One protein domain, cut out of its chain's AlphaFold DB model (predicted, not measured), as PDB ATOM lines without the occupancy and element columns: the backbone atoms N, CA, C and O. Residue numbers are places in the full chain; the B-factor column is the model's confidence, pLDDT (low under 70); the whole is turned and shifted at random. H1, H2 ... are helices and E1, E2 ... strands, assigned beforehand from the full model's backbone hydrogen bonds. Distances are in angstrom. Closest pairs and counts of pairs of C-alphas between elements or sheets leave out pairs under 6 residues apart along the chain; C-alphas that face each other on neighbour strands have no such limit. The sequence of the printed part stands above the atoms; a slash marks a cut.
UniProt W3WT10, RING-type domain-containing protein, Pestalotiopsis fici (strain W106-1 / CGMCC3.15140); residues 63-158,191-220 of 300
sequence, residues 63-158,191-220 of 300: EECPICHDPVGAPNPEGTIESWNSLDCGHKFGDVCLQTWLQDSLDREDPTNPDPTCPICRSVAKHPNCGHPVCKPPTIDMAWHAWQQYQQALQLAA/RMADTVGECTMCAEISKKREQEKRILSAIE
ATOM      1  N   GLU A  63      24.223 -29.188 -32.322       89.12
ATOM      2  CA  GLU A  63      24.210 -30.644 -32.405       89.12
ATOM      3  C   GLU A  63      24.693 -31.060 -33.817       89.12
ATOM      4  O   GLU A  63      24.306 -30.467 -34.832       89.12
ATOM      5  N   GLU A  64      25.563 -32.067 -33.889       94.81
ATOM      6  CA  GLU A  64      26.109 -32.599 -35.144       94.81
ATOM      7  C   GLU A  64      25.322 -33.839 -35.581       94.81
ATOM      8  O   GLU A  64      24.935 -34.675 -34.757       94.81
ATOM      9  N   CYS A  65      25.088 -33.989 -36.886       95.50
ATOM     10  CA  CYS A  65      24.396 -35.154 -37.431       95.50
ATOM     11  C   CYS A  65      25.235 -36.432 -37.215       95.50
ATOM     12  O   CYS A  65      26.357 -36.505 -37.709       95.50
ATOM     13  N   PRO A  66      24.704 -37.503 -36.590       96.44
ATOM     14  CA  PRO A  66      25.474 -38.730 -36.340       96.44
ATOM     15  C   PRO A  66      25.885 -39.528 -37.591       96.44
ATOM     16  O   PRO A  66      26.584 -40.529 -37.455       96.44
ATOM     17  N   ILE A  67      25.392 -39.158 -38.781       96.06
ATOM     18  CA  ILE A  67      25.691 -39.841 -40.053       96.06
ATOM     19  C   ILE A  67      26.864 -39.167 -40.774       96.06
ATOM     20  O   ILE A  67      27.794 -39.859 -41.179       96.06
ATOM     21  N   CYS A  68      26.815 -37.842 -40.957       94.62
ATOM     22  CA  CYS A  68      27.848 -37.086 -41.678       94.62
ATOM     23  C   CYS A  68      28.835 -36.347 -40.764       94.62
ATOM     24  O   CYS A  68      29.902 -35.975 -41.235       94.62
ATOM     25  N   HIS A  69      28.514 -36.181 -39.476       94.38
ATOM     26  CA  HIS A  69      29.256 -35.361 -38.509       94.38
ATOM     27  C   HIS A  69      29.305 -33.860 -38.841       94.38
ATOM     28  O   HIS A  69      30.143 -33.142 -38.302       94.38
ATOM     29  N   ASP A  70      28.382 -33.373 -39.674       92.50
ATOM     30  CA  ASP A  70      28.233 -31.946 -39.965       92.50
ATOM     31  C   ASP A  70      27.190 -31.288 -39.035       92.50
ATOM     32  O   ASP A  70      26.226 -31.946 -38.612       92.50
ATOM     33  N   PRO A  71      27.349 -29.992 -38.700       93.06
ATOM     34  CA  PRO A  71      26.393 -29.257 -37.875       93.06
ATOM     35  C   PRO A  71      25.071 -29.046 -38.620       93.06
ATOM     36  O   PRO A  71      25.025 -28.441 -39.691       93.06
ATOM     37  N   VAL A  72      23.963 -29.490 -38.026       94.19
ATOM     38  CA  VAL A  72      22.632 -29.347 -38.638       94.19
ATOM     39  C   VAL A  72      22.110 -27.923 -38.440       94.19
ATOM     40  O   VAL A  72      22.234 -27.339 -37.363       94.19
ATOM     41  N   GLY A  73      21.493 -27.353 -39.478       91.12
ATOM     42  CA  GLY A  73      21.038 -25.959 -39.501       91.12
ATOM     43  C   GLY A  73      22.082 -24.960 -40.014       91.12
ATOM     44  O   GLY A  73      21.736 -23.805 -40.266       91.12
ATOM     45  N   ALA A  74      23.327 -25.394 -40.232       90.19
ATOM     46  CA  ALA A  74      24.295 -24.653 -41.030       90.19
ATOM     47  C   ALA A  74      24.168 -25.050 -42.515       90.19
ATOM     48  O   ALA A  74      23.809 -26.188 -42.820       90.19
ATOM     49  N   PRO A  75      24.429 -24.134 -43.463       89.44
ATOM     50  CA  PRO A  75      24.494 -24.496 -44.870       89.44
ATOM     51  C   PRO A  75      25.716 -25.385 -45.125       89.44
ATOM     52  O   PRO A  75      26.851 -24.986 -44.856       89.44
ATOM     53  N   ASN A  76      25.477 -26.562 -45.697       84.12
ATOM     54  CA  ASN A  76      26.522 -27.445 -46.210       84.12
ATOM     55  C   ASN A  76      27.331 -26.733 -47.316       84.12
ATOM     56  O   ASN A  76      26.860 -25.739 -47.879       84.12
ATOM     57  N   PRO A  77      28.517 -27.238 -47.715       83.56
ATOM     58  CA  PRO A  77      29.275 -26.682 -48.847       83.56
ATOM     59  C   PRO A  77      28.476 -26.636 -50.163       83.56
ATOM     60  O   PRO A  77      28.786 -25.846 -51.051       83.56
ATOM     61  N   GLU A  78      27.423 -27.446 -50.280       87.38
ATOM     62  CA  GLU A  78      26.482 -27.445 -51.408       87.38
ATOM     63  C   GLU A  78      25.397 -26.353 -51.311       87.38
ATOM     64  O   GLU A  78      24.602 -26.178 -52.231       87.38
ATOM     65  N   GLY A  79      25.345 -25.609 -50.204       90.38
ATOM     66  CA  GLY A  79      24.333 -24.591 -49.917       90.38
ATOM     67  C   GLY A  79      23.005 -25.142 -49.388       90.38
ATOM     68  O   GLY A  79      22.075 -24.369 -49.161       90.38
ATOM     69  N   THR A  80      22.897 -26.455 -49.180       90.38
ATOM     70  CA  THR A  80      21.713 -27.097 -48.591       90.38
ATOM     71  C   THR A  80      21.752 -26.954 -47.072       90.38
ATOM     72  O   THR A  80      22.761 -27.279 -46.450       90.38
ATOM     73  N   ILE A  81      20.666 -26.468 -46.472       92.94
ATOM     74  CA  ILE A  81      20.511 -26.403 -45.015       92.94
ATOM     75  C   ILE A  81      19.716 -27.634 -44.595       92.94
ATOM     76  O   ILE A  81      18.531 -27.733 -44.916       92.94
ATOM     77  N   GLU A  82      20.368 -28.564 -43.905       93.75
ATOM     78  CA  GLU A  82      19.692 -29.738 -43.354       93.75
ATOM     79  C   GLU A  82      18.850 -29.353 -42.136       93.75
ATOM     80  O   GLU A  82      19.240 -28.508 -41.320       93.75
ATOM     81  N   SER A  83      17.693 -29.996 -42.006       95.62
ATOM     82  CA  SER A  83      16.823 -29.871 -40.840       95.62
ATOM     83  C   SER A  83      16.854 -31.142 -39.994       95.62
ATOM     84  O   SER A  83      17.083 -32.241 -40.499       95.62
ATOM     85  N   TRP A  84      16.635 -31.014 -38.684       96.44
ATOM     86  CA  TRP A  84      16.576 -32.175 -37.800       96.44
ATOM     87  C   TRP A  84      15.315 -32.992 -38.036       96.44
ATOM     88  O   TRP A  84      14.199 -32.482 -37.930       96.44
ATOM     89  N   ASN A  85      15.497 -34.292 -38.233       96.88
ATOM     90  CA  ASN A  85      14.416 -35.255 -38.301       96.88
ATOM     91  C   ASN A  85      14.636 -36.394 -37.303       96.88
ATOM     92  O   ASN A  85      15.768 -36.795 -37.031       96.88
ATOM     93  N   SER A  86      13.551 -36.916 -36.739       97.25
ATOM     94  CA  SER A  86      13.593 -37.926 -35.679       97.25
ATOM     95  C   SER A  86      12.788 -39.160 -36.052       97.25
ATOM     96  O   SER A  86      11.639 -39.050 -36.485       97.25
ATOM     97  N   LEU A  87      13.363 -40.336 -35.821       97.62
ATOM     98  CA  LEU A  87      12.665 -41.612 -35.973       97.62
ATOM     99  C   LEU A  87      11.809 -41.940 -34.739       97.62
ATOM    100  O   LEU A  87      11.992 -41.370 -33.663       97.62
ATOM    101  N   ASP A  88      10.915 -42.920 -34.872       97.44
ATOM    102  CA  ASP A  88      10.093 -43.461 -33.778       97.44
ATOM    103  C   ASP A  88      10.907 -44.022 -32.599       97.44
ATOM    104  O   ASP A  88      10.451 -44.000 -31.458       97.44
ATOM    105  N   CYS A  89      12.131 -44.482 -32.859       97.81
ATOM    106  CA  CYS A  89      13.076 -44.919 -31.831       97.81
ATOM    107  C   CYS A  89      13.721 -43.770 -31.031       97.81
ATOM    108  O   CYS A  89      14.508 -44.037 -30.126       97.81
ATOM    109  N   GLY A  90      13.427 -42.507 -31.361       97.06
ATOM    110  CA  GLY A  90      13.925 -41.319 -30.661       97.06
ATOM    111  C   GLY A  90      15.271 -40.779 -31.157       97.06
ATOM    112  O   GLY A  90      15.678 -39.697 -30.739       97.06
ATOM    113  N   HIS A  91      15.953 -41.480 -32.067       98.00
ATOM    114  CA  HIS A  91      17.199 -40.993 -32.665       98.00
ATOM    115  C   HIS A  91      16.940 -39.876 -33.683       98.00
ATOM    116  O   HIS A  91      15.998 -39.964 -34.477       98.00
ATOM    117  N   LYS A  92      17.803 -38.852 -33.662       97.50
ATOM    118  CA  LYS A  92      17.744 -37.671 -34.530       97.50
ATOM    119  C   LYS A  92      18.891 -37.661 -35.536       97.50
ATOM    120  O   LYS A  92      20.006 -38.057 -35.208       97.50
ATOM    121  N   PHE A  93      18.607 -37.180 -36.739       97.69
ATOM    122  CA  PHE A  93      19.539 -37.097 -37.863       97.69
ATOM    123  C   PHE A  93      19.208 -35.872 -38.722       97.69
ATOM    124  O   PHE A  93      18.070 -35.397 -38.688       97.69
ATOM    125  N   GLY A  94      20.162 -35.400 -39.521       96.56
ATOM    126  CA  GLY A  94      19.858 -34.497 -40.631       96.56
ATOM    127  C   GLY A  94      18.901 -35.171 -41.619       96.56
ATOM    128  O   GLY A  94      19.029 -36.366 -41.907       96.56
ATOM    129  N   ASP A  95      17.902 -34.436 -42.090       96.06
ATOM    130  CA  ASP A  95      16.835 -34.914 -42.972       96.06
ATOM    131  C   ASP A  95      17.357 -35.547 -44.269       96.06
ATOM    132  O   ASP A  95      16.943 -36.656 -44.617       96.06
ATOM    133  N   VAL A  96      18.303 -34.894 -44.948       95.50
ATOM    134  CA  VAL A  96      18.914 -35.390 -46.190       95.50
ATOM    135  C   VAL A  96      19.725 -36.661 -45.930       95.50
ATOM    136  O   VAL A  96      19.563 -37.665 -46.637       95.50
ATOM    137  N   CYS A  97      20.553 -36.654 -44.886       95.81
ATOM    138  CA  CYS A  97      21.358 -37.805 -44.480       95.81
ATOM    139  C   CYS A  97      20.487 -39.022 -44.138       95.81
ATOM    140  O   CYS A  97      20.742 -40.136 -44.606       95.81
ATOM    141  N   LEU A  98      19.425 -38.811 -43.358       97.12
ATOM    142  CA  LEU A  98      18.490 -39.866 -42.983       97.12
ATOM    143  C   LEU A  98      17.760 -40.430 -44.201       97.12
ATOM    144  O   LEU A  98      17.689 -41.647 -44.359       97.12
ATOM    145  N   GLN A  99      17.248 -39.567 -45.082       96.38
ATOM    146  CA  GLN A  99      16.547 -39.995 -46.291       96.38
ATOM    147  C   GLN A  99      17.449 -40.839 -47.197       96.38
ATOM    148  O   GLN A  99      17.032 -41.883 -47.704       96.38
ATOM    149  N   THR A 100      18.703 -40.415 -47.356       95.75
ATOM    150  CA  THR A 100      19.703 -41.123 -48.163       95.75
ATOM    151  C   THR A 100      20.004 -42.495 -47.570       95.75
ATOM    152  O   THR A 100      20.001 -43.490 -48.294       95.75
ATOM    153  N   TRP A 101      20.177 -42.579 -46.249       96.69
ATOM    154  CA  TRP A 101      20.395 -43.843 -45.549       96.69
ATOM    155  C   TRP A 101      19.230 -44.824 -45.720       96.69
ATOM    156  O   TRP A 101      19.443 -46.004 -46.011       96.69
ATOM    157  N   LEU A 102      17.991 -44.354 -45.547       95.88
ATOM    158  CA  LEU A 102      16.805 -45.202 -45.684       95.88
ATOM    159  C   LEU A 102      16.654 -45.707 -47.124       95.88
ATOM    160  O   LEU A 102      16.342 -46.879 -47.325       95.88
ATOM    161  N   GLN A 103      16.927 -44.857 -48.116       94.25
ATOM    162  CA  GLN A 103      16.874 -45.244 -49.522       94.25
ATOM    163  C   GLN A 103      17.984 -46.237 -49.901       94.25
ATOM    164  O   GLN A 103      17.710 -47.226 -50.576       94.25
ATOM    165  N   ASP A 104      19.216 -46.013 -49.444       93.25
ATOM    166  CA  ASP A 104      20.339 -46.927 -49.683       93.25
ATOM    167  C   ASP A 104      20.110 -48.282 -48.994       93.25
ATOM    168  O   ASP A 104      20.384 -49.333 -49.570       93.25
ATOM    169  N   SER A 105      19.506 -48.287 -47.801       92.56
ATOM    170  CA  SER A 105      19.094 -49.527 -47.129       92.56
ATOM    171  C   SER A 105      18.106 -50.325 -47.989       92.56
ATOM    172  O   SER A 105      18.290 -51.522 -48.185       92.56
ATOM    173  N   LEU A 106      17.108 -49.663 -48.585       90.00
ATOM    174  CA  LEU A 106      16.158 -50.308 -49.501       90.00
ATOM    175  C   LEU A 106      16.813 -50.863 -50.771       90.00
ATOM    176  O   LEU A 106      16.356 -51.876 -51.302       90.00
ATOM    177  N   ASP A 107      17.852 -50.195 -51.269       87.31
ATOM    178  CA  ASP A 107      18.572 -50.610 -52.472       87.31
ATOM    179  C   ASP A 107      19.542 -51.777 -52.204       87.31
ATOM    180  O   ASP A 107      19.822 -52.561 -53.118       87.31
ATOM    181  N   ARG A 108      20.053 -51.910 -50.970       84.50
ATOM    182  CA  ARG A 108      20.999 -52.965 -50.561       84.50
ATOM    183  C   ARG A 108      20.337 -54.251 -50.081       84.50
ATOM    184  O   ARG A 108      20.929 -55.318 -50.252       84.50
ATOM    185  N   GLU A 109      19.199 -54.150 -49.398       71.19
ATOM    186  CA  GLU A 109      18.655 -55.273 -48.631       71.19
ATOM    187  C   GLU A 109      18.199 -56.446 -49.516       71.19
ATOM    188  O   GLU A 109      17.742 -56.310 -50.656       71.19
ATOM    189  N   ASP A 110      18.338 -57.641 -48.941       67.38
ATOM    190  CA  ASP A 110      17.853 -58.900 -49.491       67.38
ATOM    191  C   ASP A 110      16.325 -58.808 -49.697       67.38
ATOM    192  O   ASP A 110      15.621 -58.284 -48.830       67.38
ATOM    193  N   PRO A 111      15.757 -59.336 -50.801       69.38
ATOM    194  CA  PRO A 111      14.305 -59.390 -51.002       69.38
ATOM    195  C   PRO A 111      13.509 -60.003 -49.832       69.38
ATOM    196  O   PRO A 111      12.288 -59.846 -49.793       69.38
ATOM    197  N   THR A 112      14.170 -60.691 -48.898       69.81
ATOM    198  CA  THR A 112      13.585 -61.221 -47.661       69.81
ATOM    199  C   THR A 112      13.391 -60.205 -46.529       69.81
ATOM    200  O   THR A 112      12.495 -60.433 -45.716       69.81
ATOM    201  N   ASN A 113      14.139 -59.096 -46.470       73.81
ATOM    202  CA  ASN A 113      13.996 -58.080 -45.421       73.81
ATOM    203  C   ASN A 113      13.887 -56.666 -46.016       73.81
ATOM    204  O   ASN A 113      14.869 -55.951 -46.149       73.81
ATOM    205  N   PRO A 114      12.685 -56.243 -46.424       79.62
ATOM    206  CA  PRO A 114      12.521 -55.010 -47.181       79.62
ATOM    207  C   PRO A 114      12.514 -53.729 -46.339       79.62
ATOM    208  O   PRO A 114      12.305 -52.658 -46.907       79.62
ATOM    209  N   ASP A 115      12.649 -53.820 -45.017       90.94
ATOM    210  CA  ASP A 115      12.351 -52.704 -44.128       90.94
ATOM    211  C   ASP A 115      13.637 -51.961 -43.725       90.94
ATOM    212  O   ASP A 115      14.523 -52.559 -43.109       90.94
ATOM    213  N   PRO A 116      13.758 -50.653 -44.020       94.50
ATOM    214  CA  PRO A 116      14.958 -49.900 -43.696       94.50
ATOM    215  C   PRO A 116      15.072 -49.705 -42.177       94.50
ATOM    216  O   PRO A 116      14.069 -49.587 -41.465       94.50
ATOM    217  N   THR A 117      16.305 -49.656 -41.669       96.12
ATOM    218  CA  THR A 117      16.581 -49.635 -40.224       96.12
ATOM    219  C   THR A 117      17.306 -48.366 -39.776       96.12
ATOM    220  O   THR A 117      18.005 -47.710 -40.550       96.12
ATOM    221  N   CYS A 118      17.134 -48.004 -38.503       97.50
ATOM    222  CA  CYS A 118      17.822 -46.876 -37.880       97.50
ATOM    223  C   CYS A 118      19.356 -47.075 -37.900       97.50
ATOM    224  O   CYS A 118      19.816 -48.126 -37.447       97.50
ATOM    225  N   PRO A 119      20.159 -46.065 -38.301       97.25
ATOM    226  CA  PRO A 119      21.624 -46.164 -38.313       97.25
ATOM    227  C   PRO A 119      22.248 -46.516 -36.954       97.25
ATOM    228  O   PRO A 119      23.280 -47.182 -36.900       97.25
ATOM    229  N   ILE A 120      21.619 -46.083 -35.855       97.56
ATOM    230  CA  ILE A 120      22.157 -46.236 -34.496       97.56
ATOM    231  C   ILE A 120      21.686 -47.549 -33.863       97.56
ATOM    232  O   ILE A 120      22.494 -48.409 -33.525       97.56
ATOM    233  N   CYS A 121      20.371 -47.727 -33.706       97.69
ATOM    234  CA  CYS A 121      19.817 -48.864 -32.959       97.69
ATOM    235  C   CYS A 121      19.321 -50.021 -33.830       97.69
ATOM    236  O   CYS A 121      18.922 -51.054 -33.295       97.69
ATOM    237  N   ARG A 122      19.330 -49.862 -35.160       95.56
ATOM    238  CA  ARG A 122      18.867 -50.862 -36.137       95.56
ATOM    239  C   ARG A 122      17.418 -51.322 -35.962       95.56
ATOM    240  O   ARG A 122      17.020 -52.331 -36.538       95.56
ATOM    241  N   SER A 123      16.602 -50.589 -35.206       96.44
ATOM    242  CA  SER A 123      15.157 -50.803 -35.213       96.44
ATOM    243  C   SER A 123      14.590 -50.458 -36.589       96.44
ATOM    244  O   SER A 123      15.101 -49.562 -37.263       96.44
ATOM    245  N   VAL A 124      13.516 -51.137 -36.994       96.00
ATOM    246  CA  VAL A 124      12.777 -50.799 -38.221       96.00
ATOM    247  C   VAL A 124      12.319 -49.346 -38.147       96.00
ATOM    248  O   VAL A 124      11.673 -48.962 -37.173       96.00
ATOM    249  N   ALA A 125      12.660 -48.553 -39.162       96.69
ATOM    250  CA  ALA A 125      12.351 -47.133 -39.196       96.69
ATOM    251  C   ALA A 125      10.848 -46.909 -39.401       96.69
ATOM    252  O   ALA A 125      10.264 -47.351 -40.400       96.69
ATOM    253  N   LYS A 126      10.220 -46.185 -38.469       97.12
ATOM    254  CA  LYS A 126       8.818 -45.769 -38.576       97.12
ATOM    255  C   LYS A 126       8.687 -44.262 -38.406       97.12
ATOM    256  O   LYS A 126       9.518 -43.594 -37.795       97.12
ATOM    257  N   HIS A 127       7.598 -43.727 -38.937       96.38
ATOM    258  CA  HIS A 127       7.232 -42.337 -38.726       96.38
ATOM    259  C   HIS A 127       6.839 -42.099 -37.257       96.38
ATOM    260  O   HIS A 127       5.977 -42.821 -36.747       96.38
ATOM    261  N   PRO A 128       7.366 -41.053 -36.595       96.06
ATOM    262  CA  PRO A 128       7.132 -40.816 -35.167       96.06
ATOM    263  C   PRO A 128       5.655 -40.546 -34.836       96.06
ATOM    264  O   PRO A 128       5.157 -40.991 -33.807       96.06
ATOM    265  N   ASN A 129       4.922 -39.877 -35.732       95.25
ATOM    266  CA  ASN A 129       3.546 -39.445 -35.458       95.25
ATOM    267  C   ASN A 129       2.493 -40.544 -35.652       95.25
ATOM    268  O   ASN A 129       1.411 -40.467 -35.078       95.25
ATOM    269  N   CYS A 130       2.761 -41.534 -36.504       95.31
ATOM    270  CA  CYS A 130       1.767 -42.544 -36.876       95.31
ATOM    271  C   CYS A 130       2.234 -43.988 -36.689       95.31
ATOM    272  O   CYS A 130       1.413 -44.895 -36.798       95.31
ATOM    273  N   GLY A 131       3.521 -44.224 -36.421       94.88
ATOM    274  CA  GLY A 131       4.081 -45.565 -36.236       94.88
ATOM    275  C   GLY A 131       4.077 -46.427 -37.502       94.88
ATOM    276  O   GLY A 131       4.342 -47.625 -37.435       94.88
ATOM    277  N   HIS A 132       3.770 -45.846 -38.659       94.81
ATOM    278  CA  HIS A 132       3.829 -46.539 -39.936       94.81
ATOM    279  C   HIS A 132       5.280 -46.711 -40.405       94.81
ATOM    280  O   HIS A 132       6.073 -45.787 -40.205       94.81
ATOM    281  N   PRO A 133       5.631 -47.842 -41.049       94.38
ATOM    282  CA  PRO A 133       6.946 -48.019 -41.659       94.38
ATOM    283  C   PRO A 133       7.193 -46.942 -42.715       94.38
ATOM    284  O   PRO A 133       6.273 -46.551 -43.434       94.38
ATOM    285  N   VAL A 134       8.440 -46.478 -42.796       94.88
ATOM    286  CA  VAL A 134       8.835 -45.427 -43.748       94.88
ATOM    287  C   VAL A 134       8.836 -45.938 -45.196       94.88
ATOM    288  O   VAL A 134       8.629 -45.173 -46.130       94.88
ATOM    289  N   CYS A 135       9.018 -47.240 -45.413       91.00
ATOM    290  CA  CYS A 135       8.800 -47.842 -46.725       91.00
ATOM    291  C   CYS A 135       7.405 -48.460 -46.786       91.00
ATOM    292  O   CYS A 135       7.020 -49.241 -45.909       91.00
ATOM    293  N   LYS A 136       6.646 -48.158 -47.845       83.44
ATOM    294  CA  LYS A 136       5.398 -48.881 -48.088       83.44
ATOM    295  C   LYS A 136       5.697 -50.352 -48.349       83.44
ATOM    296  O   LYS A 136       6.547 -50.658 -49.195       83.44
ATOM    297  N   PRO A 137       4.932 -51.272 -47.736       75.44
ATOM    298  CA  PRO A 137       4.939 -52.636 -48.214       75.44
ATOM    299  C   PRO A 137       4.533 -52.629 -49.697       75.44
ATOM    300  O   PRO A 137       3.683 -51.822 -50.099       75.44
ATOM    301  N   PRO A 138       5.127 -53.502 -50.528       72.06
ATOM    302  CA  PRO A 138       4.703 -53.630 -51.912       72.06
ATOM    303  C   PRO A 138       3.200 -53.894 -51.927       72.06
ATOM    304  O   PRO A 138       2.699 -54.737 -51.174       72.06
ATOM    305  N   THR A 139       2.462 -53.145 -52.745       74.81
ATOM    306  CA  THR A 139       1.018 -53.346 -52.836       74.81
ATOM    307  C   THR A 139       0.745 -54.785 -53.272       74.81
ATOM    308  O   THR A 139       1.527 -55.383 -54.015       74.81
ATOM    309  N   ILE A 140      -0.375 -55.354 -52.817       74.50
ATOM    310  CA  ILE A 140      -0.790 -56.710 -53.219       74.50
ATOM    311  C   ILE A 140      -0.810 -56.827 -54.748       74.50
ATOM    312  O   ILE A 140      -0.420 -57.856 -55.288       74.50
ATOM    313  N   ASP A 141      -1.196 -55.753 -55.434       75.44
ATOM    314  CA  ASP A 141      -1.211 -55.670 -56.891       75.44
ATOM    315  C   ASP A 141       0.200 -55.775 -57.497       75.44
ATOM    316  O   ASP A 141       0.438 -56.576 -58.399       75.44
ATOM    317  N   MET A 142       1.188 -55.068 -56.935       71.56
ATOM    318  CA  MET A 142       2.589 -55.210 -57.350       71.56
ATOM    319  C   MET A 142       3.137 -56.614 -57.079       71.56
ATOM    320  O   MET A 142       3.820 -57.180 -57.932       71.56
ATOM    321  N   ALA A 143       2.829 -57.197 -55.918       73.75
ATOM    322  CA  ALA A 143       3.237 -58.560 -55.587       73.75
ATOM    323  C   ALA A 143       2.601 -59.586 -56.542       73.75
ATOM    324  O   ALA A 143       3.274 -60.507 -57.012       73.75
ATOM    325  N   TRP A 144       1.326 -59.395 -56.881       75.00
ATOM    326  CA  TRP A 144       0.599 -60.216 -57.843       75.00
ATOM    327  C   TRP A 144       1.196 -60.113 -59.249       75.00
ATOM    328  O   TRP A 144       1.469 -61.137 -59.875       75.00
ATOM    329  N   HIS A 145       1.474 -58.899 -59.729       76.75
ATOM    330  CA  HIS A 145       2.115 -58.686 -61.026       76.75
ATOM    331  C   HIS A 145       3.518 -59.294 -61.096       76.75
ATOM    332  O   HIS A 145       3.847 -59.946 -62.089       76.75
ATOM    333  N   ALA A 146       4.325 -59.152 -60.041       75.88
ATOM    334  CA  ALA A 146       5.640 -59.784 -59.960       75.88
ATOM    335  C   ALA A 146       5.534 -61.319 -60.010       75.88
ATOM    336  O   ALA A 146       6.276 -61.978 -60.744       75.88
ATOM    337  N   TRP A 147       4.566 -61.897 -59.293       79.75
ATOM    338  CA  TRP A 147       4.298 -63.335 -59.332       79.75
ATOM    339  C   TRP A 147       3.833 -63.805 -60.718       79.75
ATOM    340  O   TRP A 147       4.319 -64.818 -61.227       79.75
ATOM    341  N   GLN A 148       2.947 -63.056 -61.375       86.00
ATOM    342  CA  GLN A 148       2.459 -63.378 -62.716       86.00
ATOM    343  C   GLN A 148       3.590 -63.339 -63.756       86.00
ATOM    344  O   GLN A 148       3.699 -64.240 -64.589       86.00
ATOM    345  N   GLN A 149       4.472 -62.342 -63.674       80.69
ATOM    346  CA  GLN A 149       5.659 -62.248 -64.529       80.69
ATOM    347  C   GLN A 149       6.619 -63.420 -64.294       80.69
ATOM    348  O   GLN A 149       7.130 -63.997 -65.254       80.69
ATOM    349  N   TYR A 150       6.819 -63.827 -63.038       78.69
ATOM    350  CA  TYR A 150       7.616 -65.008 -62.706       78.69
ATOM    351  C   TYR A 150       7.037 -66.290 -63.325       78.69
ATOM    352  O   TYR A 150       7.772 -67.062 -63.945       78.69
ATOM    353  N   GLN A 151       5.719 -66.492 -63.239       85.94
ATOM    354  CA  GLN A 151       5.048 -67.625 -63.889       85.94
ATOM    355  C   GLN A 151       5.243 -67.610 -65.411       85.94
ATOM    356  O   GLN A 151       5.545 -68.644 -66.007       85.94
ATOM    357  N   GLN A 152       5.138 -66.442 -66.046       86.44
ATOM    358  CA  GLN A 152       5.360 -66.306 -67.486       86.44
ATOM    359  C   GLN A 152       6.815 -66.615 -67.878       86.44
ATOM    360  O   GLN A 152       7.057 -67.299 -68.873       86.44
ATOM    361  N   ALA A 153       7.789 -66.179 -67.076       79.19
ATOM    362  CA  ALA A 153       9.198 -66.501 -67.285       79.19
ATOM    363  C   ALA A 153       9.471 -68.012 -67.167       79.19
ATOM    364  O   ALA A 153      10.204 -68.565 -67.988       79.19
ATOM    365  N   LEU A 154       8.847 -68.695 -66.199       79.88
ATOM    366  CA  LEU A 154       8.930 -70.154 -66.074       79.88
ATOM    367  C   LEU A 154       8.339 -70.872 -67.295       79.88
ATOM    368  O   LEU A 154       8.947 -71.817 -67.798       79.88
ATOM    369  N   GLN A 155       7.193 -70.410 -67.804       87.25
ATOM    370  CA  GLN A 155       6.572 -70.974 -69.008       87.25
ATOM    371  C   GLN A 155       7.461 -70.801 -70.248       87.25
ATOM    372  O   GLN A 155       7.637 -71.750 -71.012       87.25
ATOM    373  N   LEU A 156       8.068 -69.624 -70.431       83.75
ATOM    374  CA  LEU A 156       9.000 -69.368 -71.534       83.75
ATOM    375  C   LEU A 156      10.271 -70.218 -71.425       83.75
ATOM    376  O   LEU A 156      10.722 -70.776 -72.424       83.75
ATOM    377  N   ALA A 157      10.830 -70.362 -70.220       76.12
ATOM    378  CA  ALA A 157      11.995 -71.214 -69.989       76.12
ATOM    379  C   ALA A 157      11.703 -72.683 -70.340       76.12
ATOM    380  O   ALA A 157      12.506 -73.319 -71.026       76.12
ATOM    381  N   ALA A 158      10.528 -73.186 -69.944       81.62
ATOM    382  CA  ALA A 158      10.073 -74.527 -70.295       81.62
ATOM    383  C   ALA A 158       9.879 -74.696 -71.813       81.62
ATOM    384  O   ALA A 158      10.310 -75.700 -72.379       81.62
ATOM    385  N   ARG A 191      11.745 -49.296 -55.013       83.81
ATOM    386  CA  ARG A 191      10.960 -48.808 -53.882       83.81
ATOM    387  C   ARG A 191      11.594 -47.508 -53.418       83.81
ATOM    388  O   ARG A 191      12.817 -47.398 -53.402       83.81
ATOM    389  N   MET A 192      10.761 -46.544 -53.068       89.25
ATOM    390  CA  MET A 192      11.221 -45.279 -52.514       89.25
ATOM    391  C   MET A 192      10.846 -45.236 -51.037       89.25
ATOM    392  O   MET A 192       9.743 -45.652 -50.672       89.25
ATOM    393  N   ALA A 193      11.774 -44.789 -50.198       92.19
ATOM    394  CA  ALA A 193      11.472 -44.462 -48.811       92.19
ATOM    395  C   ALA A 193      10.622 -43.185 -48.772       92.19
ATOM    396  O   ALA A 193      10.939 -42.212 -49.462       92.19
ATOM    397  N   ASP A 194       9.558 -43.170 -47.969       93.75
ATOM    398  CA  ASP A 194       8.819 -41.940 -47.691       93.75
ATOM    399  C   ASP A 194       9.714 -40.966 -46.908       93.75
ATOM    400  O   ASP A 194      10.570 -41.376 -46.125       93.75
ATOM    401  N   THR A 195       9.494 -39.662 -47.067       95.00
ATOM    402  CA  THR A 195      10.167 -38.665 -46.229       95.00
ATOM    403  C   THR A 195       9.681 -38.800 -44.787       95.00
ATOM    404  O   THR A 195       8.475 -38.809 -44.519       95.00
ATOM    405  N   VAL A 196      10.594 -38.902 -43.819       93.38
ATOM    406  CA  VAL A 196      10.214 -39.004 -42.402       93.38
ATOM    407  C   VAL A 196       9.440 -37.740 -41.991       93.38
ATOM    408  O   VAL A 196       9.926 -36.627 -42.133       93.38
ATOM    409  N   GLY A 197       8.198 -37.912 -41.529       90.00
ATOM    410  CA  GLY A 197       7.265 -36.818 -41.225       90.00
ATOM    411  C   GLY A 197       6.133 -36.700 -42.252       90.00
ATOM    412  O   GLY A 197       4.995 -36.421 -41.877       90.00
ATOM    413  N   GLU A 198       6.390 -37.051 -43.511       93.94
ATOM    414  CA  GLU A 198       5.406 -37.066 -44.597       93.94
ATOM    415  C   GLU A 198       4.937 -38.496 -44.884       93.94
ATOM    416  O   GLU A 198       5.212 -39.086 -45.927       93.94
ATOM    417  N   CYS A 199       4.204 -39.081 -43.937       94.69
ATOM    418  CA  CYS A 199       3.699 -40.440 -44.109       94.69
ATOM    419  C   CYS A 199       2.659 -40.494 -45.236       94.69
ATOM    420  O   CYS A 199       1.507 -40.068 -45.074       94.69
ATOM    421  N   THR A 200       3.033 -41.077 -46.371       92.12
ATOM    422  CA  THR A 200       2.152 -41.131 -47.540       92.12
ATOM    423  C   THR A 200       0.959 -42.064 -47.305       92.12
ATOM    424  O   THR A 200      -0.126 -41.803 -47.823       92.12
ATOM    425  N   MET A 201       1.096 -43.093 -46.456       90.56
ATOM    426  CA  MET A 201      -0.041 -43.918 -46.021       90.56
ATOM    427  C   MET A 201      -1.059 -43.102 -45.217       90.56
ATOM    428  O   MET A 201      -2.261 -43.212 -45.455       90.56
ATOM    429  N   CYS A 202      -0.607 -42.228 -44.310       92.94
ATOM    430  CA  CYS A 202      -1.509 -41.306 -43.616       92.94
ATOM    431  C   CYS A 202      -2.185 -40.343 -44.595       92.94
ATOM    432  O   CYS A 202      -3.387 -40.098 -44.475       92.94
ATOM    433  N   ALA A 203      -1.445 -39.832 -45.584       93.38
ATOM    434  CA  ALA A 203      -2.001 -38.964 -46.617       93.38
ATOM    435  C   ALA A 203      -3.079 -39.683 -47.451       93.38
ATOM    436  O   ALA A 203      -4.144 -39.119 -47.700       93.38
ATOM    437  N   GLU A 204      -2.852 -40.941 -47.835       92.06
ATOM    438  CA  GLU A 204      -3.823 -41.771 -48.559       92.06
ATOM    439  C   GLU A 204      -5.062 -42.089 -47.719       92.06
ATOM    440  O   GLU A 204      -6.187 -41.931 -48.197       92.06
ATOM    441  N   ILE A 205      -4.880 -42.481 -46.453       92.00
ATOM    442  CA  ILE A 205      -5.990 -42.742 -45.527       92.00
ATOM    443  C   ILE A 205      -6.823 -41.472 -45.327       92.00
ATOM    444  O   ILE A 205      -8.053 -41.539 -45.343       92.00
ATOM    445  N   SER A 206      -6.174 -40.315 -45.168       93.38
ATOM    446  CA  SER A 206      -6.854 -39.024 -45.019       93.38
ATOM    447  C   SER A 206      -7.677 -38.676 -46.264       93.38
ATOM    448  O   SER A 206      -8.881 -38.436 -46.154       93.38
ATOM    449  N   LYS A 207      -7.075 -38.778 -47.458       95.62
ATOM    450  CA  LYS A 207      -7.763 -38.560 -48.743       95.62
ATOM    451  C   LYS A 207      -8.956 -39.494 -48.922       95.62
ATOM    452  O   LYS A 207     -10.029 -39.053 -49.326       95.62
ATOM    453  N   LYS A 208      -8.800 -40.778 -48.587       94.50
ATOM    454  CA  LYS A 208      -9.881 -41.765 -48.685       94.50
ATOM    455  C   LYS A 208     -11.034 -41.438 -47.736       94.50
ATOM    456  O   LYS A 208     -12.186 -41.476 -48.153       94.50
ATOM    457  N   ARG A 209     -10.740 -41.065 -46.486       95.25
ATOM    458  CA  ARG A 209     -11.761 -40.637 -45.515       95.25
ATOM    459  C   ARG A 209     -12.489 -39.378 -45.976       95.25
ATOM    460  O   ARG A 209     -13.698 -39.273 -45.796       95.25
ATOM    461  N   GLU A 210     -11.776 -38.425 -46.568       96.81
ATOM    462  CA  GLU A 210     -12.391 -37.225 -47.135       96.81
ATOM    463  C   GLU A 210     -13.299 -37.569 -48.324       96.81
ATOM    464  O   GLU A 210     -14.428 -37.087 -48.398       96.81
ATOM    465  N   GLN A 211     -12.853 -38.454 -49.216       96.00
ATOM    466  CA  GLN A 211     -13.660 -38.942 -50.331       96.00
ATOM    467  C   GLN A 211     -14.926 -39.664 -49.848       96.00
ATOM    468  O   GLN A 211     -16.010 -39.400 -50.364       96.00
ATOM    469  N   GLU A 212     -14.819 -40.532 -48.841       94.75
ATOM    470  CA  GLU A 212     -15.969 -41.209 -48.230       94.75
ATOM    471  C   GLU A 212     -16.956 -40.201 -47.629       94.75
ATOM    472  O   GLU A 212     -18.155 -40.300 -47.884       94.75
ATOM    473  N   LYS A 213     -16.465 -39.180 -46.916       96.12
ATOM    474  CA  LYS A 213     -17.310 -38.091 -46.400       96.12
ATOM    475  C   LYS A 213     -18.023 -37.331 -47.519       96.12
ATOM    476  O   LYS A 213     -19.216 -37.087 -47.391       96.12
ATOM    477  N   ARG A 214     -17.329 -37.009 -48.618       93.94
ATOM    478  CA  ARG A 214     -17.923 -36.336 -49.791       93.94
ATOM    479  C   ARG A 214     -19.016 -37.179 -50.452       93.94
ATOM    480  O   ARG A 214     -20.029 -36.636 -50.878       93.94
ATOM    481  N   ILE A 215     -18.828 -38.497 -50.537       92.12
ATOM    482  CA  ILE A 215     -19.843 -39.410 -51.083       92.12
ATOM    483  C   ILE A 215     -21.064 -39.459 -50.159       92.12
ATOM    484  O   ILE A 215     -22.193 -39.365 -50.635       92.12
ATOM    485  N   LEU A 216     -20.854 -39.573 -48.845       92.38
ATOM    486  CA  LEU A 216     -21.950 -39.614 -47.874       92.38
ATOM    487  C   LEU A 216     -22.745 -38.302 -47.849       92.38
ATOM    488  O   LEU A 216     -23.972 -38.347 -47.874       92.38
ATOM    489  N   SER A 217     -22.074 -37.147 -47.897       93.81
ATOM    490  CA  SER A 217     -22.752 -35.847 -47.944       93.81
ATOM    491  C   SER A 217     -23.504 -35.620 -49.262       93.81
ATOM    492  O   SER A 217     -24.576 -35.016 -49.264       93.81
ATOM    493  N   ALA A 218     -22.996 -36.131 -50.389       89.00
ATOM    494  CA  ALA A 218     -23.708 -36.086 -51.669       89.00
ATOM    495  C   ALA A 218     -24.997 -36.930 -51.649       89.00
ATOM    496  O   ALA A 218     -26.004 -36.526 -52.228       89.00
ATOM    497  N   ILE A 219     -24.984 -38.077 -50.959       86.88
ATOM    498  CA  ILE A 219     -26.176 -38.918 -50.773       86.88
ATOM    499  C   ILE A 219     -27.199 -38.215 -49.869       86.88
ATOM    500  O   ILE A 219     -28.384 -38.199 -50.190       86.88
ATOM    501  N   GLU A 220     -26.750 -37.624 -48.760       91.19
ATOM    502  CA  GLU A 220     -27.626 -36.970 -47.779       91.19
ATOM    503  C   GLU A 220     -28.323 -35.725 -48.341       91.19
ATOM    504  O   GLU A 220     -29.509 -35.512 -48.108       91.19
TER     505      GLU A 220
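AT A GLANCE: This is residues 63 to 158 and 191 to 220 of the 300 residues of the protein "RING-type domain-containing protein" of Pestalotiopsis fici (strain W106-1 / CGMCC3.15140) (UniProt W3WT10). A compact body, made largely of loops together with helix H1 and the small hairpin E1 and E2, has two long helical arms, H2 and H3, that stick out from it in different directions with residues 139 to 158 and 203 to 220. The printed part has 126 residues, with two named strands and then three named helices in the order E1, E2, H1, H2, H3; the sheet E1 - E2 is antiparallel. The class is mostly helix, though under half of the residues are in named elements. The whole is loose and flat, with a radius of gyration of the C-alphas of 19.3 A and spans of 57 by 53 by 28 A.

HOW THE PARTS SIT: After residues 63 to 83, with no named element, E1, residues 84 to 86, and E2, residues 92 to 94, form a hairpin with a tight link. N 85 and O 93 are 2.8 A apart, and N 93 and O 85 are 2.9 A apart, both within hydrogen-bond range. H1, residues 95 to 108, follows E2 directly; the closest C-alphas of E1 and H1, those of Asn 85 and Asp 95, are 5.3 A apart. H2, residues 140 to 158, and H3, residues 200 to 220, are apart from each other, from H1 and from both strands. In H1, H2 and H3 every O i to N i+4 pair is within hydrogen-bond range.

IN THESE COORDINATES: E1 begins at C-alpha 84 (16.576, -32.175, -37.800). H1 is 20.0 A long, H2 27.0 A and H3 30.1 A. H2 ends at C-alpha 158 (10.073, -74.527, -70.295), and H3 at C-alpha 220 (-27.626, -36.970, -47.779).

THE WHOLE: The C-alphas of Glu 63 and Ala 158, the two farthest apart, are 59.7 A apart. Without the free stretches, the body spans 37 by 26 by 22 A. The link from H1 to H2 is long. Residues 159 to 190 are not printed, and C-alphas 158 and 191 are 30.5 A apart across the cut. The mean pLDDT of the printed part is 90.0; residues 110 to 112 are under 70.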